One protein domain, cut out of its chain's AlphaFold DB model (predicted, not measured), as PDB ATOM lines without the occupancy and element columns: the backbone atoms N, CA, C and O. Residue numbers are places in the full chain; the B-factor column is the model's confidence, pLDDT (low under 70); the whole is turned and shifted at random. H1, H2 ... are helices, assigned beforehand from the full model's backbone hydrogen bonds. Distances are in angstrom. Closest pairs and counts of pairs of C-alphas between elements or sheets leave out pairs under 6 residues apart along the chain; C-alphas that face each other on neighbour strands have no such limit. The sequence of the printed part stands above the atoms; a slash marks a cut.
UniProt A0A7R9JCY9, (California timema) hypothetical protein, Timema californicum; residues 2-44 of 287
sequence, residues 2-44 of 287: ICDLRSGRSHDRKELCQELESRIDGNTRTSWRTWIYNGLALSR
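This is residues 2 to 44 of the 287 residues of the protein "(California timema) hypothetical protein" of Timema californicum (UniProt A0A7R9JCY9). One long helix, H1, makes the longer side of an open corner: the shorter H2 starts beside the last turns of H1 and heads off steeply from it. At the other end of H1 an unnamed lead-in, residues 2 to 11, makes a wide hook that folds back, and its far side, residues 6 to 12 with Asp 12 of H1, sticks out. The printed part has 43 residues with two named helices, H1 then H2, and no named strand; its class is all helix. The whole is loose, with a radius of gyration of the C-alphas of 12.5 A, and flat, spanning 36 by 22 by 11 A.

Begin with H1, residues 12 to 28, and look at its residues 21 to 28, which alone touch H2, residues 32 to 42. There you will find the closest C-alphas of the two, those of Ile 24 and Trp 32, 5.9 A apart. The helices run the same way at a steep tilt of 63 degrees, with their centres 16.0 A apart. In both H1 and H2 every O i to N i+4 pair is within hydrogen-bond range.

Find C-alpha 12 at (158.431, 173.873, 168.915); from there H1 runs 24.4 A to C-alpha 28 at (159.299, 190.827, 186.432). With three residues between them, H2 follows H1, begins at Trp 32 and runs 15.3 A to C-alpha 42 at (172.731, 188.874, 193.249).

Look to Arg 9 and Arg 44 for the two C-alphas farthest apart, 37.0 A. The printed part has no cut, and the link from H1 to H2 is tight. Residues 39 to 44, of which 39 to 42 belong to H2, also stand free. The mean pLDDT of the printed part is 75.4; residues 2 to 11 and 42 to 44 are under 70.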
ATOM      1  N   ILE A   2     166.962 185.170 173.263       60.16
ATOM      2  CA  ILE A   2     167.616 184.234 174.220       60.16
ATOM      3  C   ILE A   2     167.862 182.850 173.593       60.16
ATOM      4  O   ILE A   2     168.761 182.118 173.997       60.16
ATOM      5  N   CYS A   3     167.090 182.526 172.558       60.81
ATOM      6  CA  CYS A   3     167.097 181.236 171.890       60.81
ATOM      7  C   CYS A   3     167.594 181.256 170.443       60.81
ATOM      8  O   CYS A   3     167.260 180.339 169.693       60.81
ATOM      9  N   ASP A   4     168.412 182.229 170.035       55.16
ATOM     10  CA  ASP A   4     168.988 182.254 168.676       55.16
ATOM     11  C   ASP A   4     170.121 181.220 168.475       55.16
ATOM     12  O   ASP A   4     171.110 181.430 167.778       55.16
ATOM     13  N   LEU A   5     169.995 180.060 169.121       48.06
ATOM     14  CA  LEU A   5     170.849 178.908 168.892       48.06
ATOM     15  C   LEU A   5     170.329 178.205 167.635       48.06
ATOM     16  O   LEU A   5     169.362 177.439 167.714       48.06
ATOM     17  N   ARG A   6     170.985 178.480 166.496       55.12
ATOM     18  CA  ARG A   6     170.819 177.857 165.164       55.12
ATOM     19  C   ARG A   6     170.955 176.319 165.187       55.12
ATOM     20  O   ARG A   6     171.855 175.740 164.589       55.12
ATOM     21  N   SER A   7     170.027 175.625 165.836       47.59
ATOM     22  CA  SER A   7     169.747 174.216 165.568       47.59
ATOM     23  C   SER A   7     168.659 174.182 164.503       47.59
ATOM     24  O   SER A   7     167.513 174.537 164.772       47.59
ATOM     25  N   GLY A   8     169.021 173.827 163.271       53.06
ATOM     26  CA  GLY A   8     168.186 173.942 162.068       53.06
ATOM     27  C   GLY A   8     166.908 173.092 162.017       53.06
ATOM     28  O   GLY A   8     166.376 172.897 160.931       53.06
ATOM     29  N   ARG A   9     166.396 172.574 163.138       60.28
ATOM     30  CA  ARG A   9     165.154 171.791 163.211       60.28
ATOM     31  C   ARG A   9     164.543 171.847 164.616       60.28
ATOM     32  O   ARG A   9     164.875 171.014 165.448       60.28
ATOM     33  N   SER A  10     163.618 172.771 164.862       57.91
ATOM     34  CA  SER A  10     162.390 172.482 165.627       57.91
ATOM     35  C   SER A  10     161.478 173.706 165.655       57.91
ATOM     36  O   SER A  10     161.857 174.791 166.091       57.91
ATOM     37  N   HIS A  11     160.259 173.532 165.154       65.75
ATOM     38  CA  HIS A  11     159.212 174.550 165.193       65.75
ATOM     39  C   HIS A  11     158.820 174.869 166.651       65.75
ATOM     40  O   HIS A  11     158.713 176.033 167.026       65.75
ATOM     41  N   ASP A  12     158.806 173.837 167.496       74.88
ATOM     42  CA  ASP A  12     158.431 173.873 168.915       74.88
ATOM     43  C   ASP A  12     159.331 174.772 169.779       74.88
ATOM     44  O   ASP A  12     158.926 175.272 170.827       74.88
ATOM     45  N   ARG A  13     160.574 175.026 169.349       72.50
ATOM     46  CA  ARG A  13     161.508 175.853 170.126       72.50
ATOM     47  C   ARG A  13     161.160 177.334 170.057       72.50
ATOM     48  O   ARG A  13     161.435 178.053 171.012       72.50
ATOM     49  N   LYS A  14     160.554 177.798 168.958       81.88
ATOM     50  CA  LYS A  14     160.123 179.197 168.847       81.88
ATOM     51  C   LYS A  14     158.994 179.492 169.825       81.88
ATOM     52  O   LYS A  14     159.075 180.492 170.528       81.88
ATOM     53  N   GLU A  15     158.014 178.598 169.911       83.62
ATOM     54  CA  GLU A  15     156.893 178.740 170.841       83.62
ATOM     55  C   GLU A  15     157.367 178.704 172.290       83.62
ATOM     56  O   GLU A  15     157.053 179.618 173.047       83.62
ATOM     57  N   LEU A  16     158.215 177.735 172.654       83.00
ATOM     58  CA  LEU A  16     158.756 177.649 174.012       83.00
ATOM     59  C   LEU A  16     159.544 178.907 174.397       83.00
ATOM     60  O   LEU A  16     159.422 179.403 175.514       83.00
ATOM     61  N   CYS A  17     160.366 179.428 173.489       82.88
ATOM     62  CA  CYS A  17     161.181 180.605 173.766       82.88
ATOM     63  C   CYS A  17     160.358 181.888 173.821       82.88
ATOM     64  O   CYS A  17     160.609 182.724 174.683       82.88
ATOM     65  N   GLN A  18     159.348 182.018 172.964       87.06
ATOM     66  CA  GLN A  18     158.401 183.122 173.029       87.06
ATOM     67  C   GLN A  18     157.559 183.058 174.310       87.06
ATOM     68  O   GLN A  18     157.330 184.083 174.947       87.06
ATOM     69  N   GLU A  19     157.152 181.861 174.736       90.38
ATOM     70  CA  GLU A  19     156.454 181.652 176.001       90.38
ATOM     71  C   GLU A  19     157.346 182.042 177.185       90.38
ATOM     72  O   GLU A  19     156.909 182.791 178.061       90.38
ATOM     73  N   LEU A  20     158.608 181.605 177.201       86.19
ATOM     74  CA  LEU A  20     159.557 181.955 178.259       86.19
ATOM     75  C   LEU A  20     159.821 183.462 178.321       86.19
ATOM     76  O   LEU A  20     159.763 184.039 179.407       86.19
ATOM     77  N   GLU A  21     160.068 184.101 177.173       87.75
ATOM     78  CA  GLU A  21     160.256 185.553 177.085       87.75
ATOM     79  C   GLU A  21     158.995 186.283 177.588       87.75
ATOM     80  O   GLU A  21     159.100 187.158 178.447       87.75
ATOM     81  N   SER A  22     157.797 185.838 177.183       91.50
ATOM     82  CA  SER A  22     156.528 186.424 177.641       91.50
ATOM     83  C   SER A  22     156.288 186.266 179.147       91.50
ATOM     84  O   SER A  22     155.800 187.192 179.796       91.50
ATOM     85  N   ARG A  23     156.661 185.120 179.734       88.56
ATOM     86  CA  ARG A  23     156.516 184.858 181.173       88.56
ATOM     87  C   ARG A  23     157.476 185.707 181.997       88.56
ATOM     88  O   ARG A  23     157.082 186.202 183.050       88.56
ATOM     89  N   ILE A  24     158.716 185.869 181.538       86.88
ATOM     90  CA  ILE A  24     159.704 186.710 182.222       86.88
ATOM     91  C   ILE A  24     159.252 188.168 182.154       86.88
ATOM     92  O   ILE A  24     159.052 188.786 183.198       86.88
ATOM     93  N   ASP A  25     158.982 188.678 180.952       86.19
ATOM     94  CA  ASP A  25     158.603 190.080 180.765       86.19
ATOM     95  C   ASP A  25     157.279 190.417 181.487       86.19
ATOM     96  O   ASP A  25     157.145 191.495 182.074       86.19
ATOM     97  N   GLY A  26     156.325 189.477 181.527       89.38
ATOM     98  CA  GLY A  26     155.053 189.634 182.237       89.38
ATOM     99  C   GLY A  26     155.172 189.617 183.765       89.38
ATOM    100  O   GLY A  26     154.443 190.342 184.442       89.38
ATOM    101  N   ASN A  27     156.086 188.821 184.327       87.25
ATOM    102  CA  ASN A  27     156.199 188.650 185.777       87.25
ATOM    103  C   ASN A  27     157.134 189.681 186.428       87.25
ATOM    104  O   ASN A  27     156.866 190.164 187.526       87.25
ATOM    105  N   THR A  28     158.236 190.052 185.772       79.88
ATOM    106  CA  THR A  28     159.299 190.827 186.432       79.88
ATOM    107  C   THR A  28     159.259 192.322 186.136       79.88
ATOM    108  O   THR A  28     160.095 193.046 186.680       79.88
ATOM    109  N   ARG A  29     158.330 192.806 185.284       85.38
ATOM    110  CA  ARG A  29     158.259 194.202 184.770       85.38
ATOM    111  C   ARG A  29     159.603 194.748 184.261       85.38
ATOM    112  O   ARG A  29     159.795 195.952 184.118       85.38
ATOM    113  N   THR A  30     160.558 193.863 184.025       83.50
ATOM    114  CA  THR A  30     161.943 194.150 183.685       83.50
ATOM    115  C   THR A  30     162.268 193.260 182.511       83.50
ATOM    116  O   THR A  30     161.887 192.093 182.514       83.50
ATOM    117  N   SER A  31     162.944 193.816 181.504       83.44
ATOM    118  CA  SER A  31     163.298 193.034 180.321       83.44
ATOM    119  C   SER A  31     164.055 191.772 180.730       83.44
ATOM    120  O   SER A  31     164.880 191.825 181.651       83.44
ATOM    121  N   TRP A  32     163.850 190.664 180.022       80.94
ATOM    122  CA  TRP A  32     164.594 189.422 180.263       80.94
ATOM    123  C   TRP A  32     166.118 189.616 180.362       80.94
ATOM    124  O   TRP A  32     166.790 188.915 181.120       80.94
ATOM    125  N   ARG A  33     166.685 190.605 179.648       82.94
ATOM    126  CA  ARG A  33     168.112 190.965 179.737       82.94
ATOM    127  C   ARG A  33     168.453 191.453 181.139       82.94
ATOM    128  O   ARG A  33     169.370 190.943 181.773       82.94
ATOM    129  N   THR A  34     167.688 192.424 181.626       84.50
ATOM    130  CA  THR A  34     167.815 192.976 182.978       84.50
ATOM    131  C   THR A  34     167.596 191.899 184.035       84.50
ATOM    132  O   THR A  34     168.322 191.867 185.023       84.50
ATOM    133  N   TRP A  35     166.651 190.982 183.812       84.56
ATOM    134  CA  TRP A  35     166.409 189.848 184.701       84.56
ATOM    135  C   TRP A  35     167.647 188.947 184.845       84.56
ATOM    136  O   TRP A  35     168.056 188.660 185.970       84.56
ATOM    137  N   ILE A  36     168.315 188.593 183.737       83.38
ATOM    138  CA  ILE A  36     169.570 187.819 183.775       83.38
ATOM    139  C   ILE A  36     170.680 188.595 184.493       83.38
ATOM    140  O   ILE A  36     171.341 188.044 185.376       83.38
ATOM    141  N   TYR A  37     170.888 189.870 184.150       82.12
ATOM    142  CA  TYR A  37     171.938 190.679 184.779       82.12
ATOM    143  C   TYR A  37     171.723 190.835 186.287       82.12
ATOM    144  O   TYR A  37     172.677 190.720 187.058       82.12
ATOM    145  N   ASN A  38     170.477 191.018 186.723       81.19
ATOM    146  CA  ASN A  38     170.133 191.101 188.137       81.19
ATOM    147  C   ASN A  38     170.333 189.756 188.850       81.19
ATOM    148  O   ASN A  38     170.877 189.733 189.952       81.19
ATOM    149  N   GLY A  39     169.967 188.637 188.216       82.00
ATOM    150  CA  GLY A  39     170.210 187.298 188.761       82.00
ATOM    151  C   GLY A  39     171.702 187.011 188.976       82.00
ATOM    152  O   GLY A  39     172.100 186.551 190.046       82.00
ATOM    153  N   LEU A  40     172.547 187.365 188.002       72.81
ATOM    154  CA  LEU A  40     174.001 187.195 188.101       72.81
ATOM    155  C   LEU A  40     174.642 188.137 189.132       72.81
ATOM    156  O   LEU A  40     175.578 187.743 189.829       72.81
ATOM    157  N   ALA A  41     174.142 189.368 189.259       71.50
ATOM    158  CA  ALA A  41     174.643 190.338 190.232       71.50
ATOM    159  C   ALA A  41     174.310 189.946 191.683       71.50
ATOM    160  O   ALA A  41     175.125 190.165 192.582       71.50
ATOM    161  N   LEU A  42     173.145 189.334 191.919       63.25
ATOM    162  CA  LEU A  42     172.731 188.874 193.249       63.25
ATOM    163  C   LEU A  42     173.499 187.626 193.709       63.25
ATOM    164  O   LEU A  42     173.758 187.484 194.902       63.25
ATOM    165  N   SER A  43     173.957 186.781 192.779       60.12
ATOM    166  CA  SER A  43     174.770 185.600 193.104       60.12
ATOM    167  C   SER A  43     176.144 185.933 193.710       60.12
ATOM    168  O   SER A  43     176.767 185.048 194.283       60.12
ATOM    169  N   ARG A  44     176.634 187.179 193.601       56.34
ATOM    170  CA  ARG A  44     177.963 187.593 194.102       56.34
ATOM    171  C   ARG A  44     177.958 188.215 195.501       56.34
ATOM    172  O   ARG A  44     179.023 188.548 196.009       56.34
TER     173      ARG A  44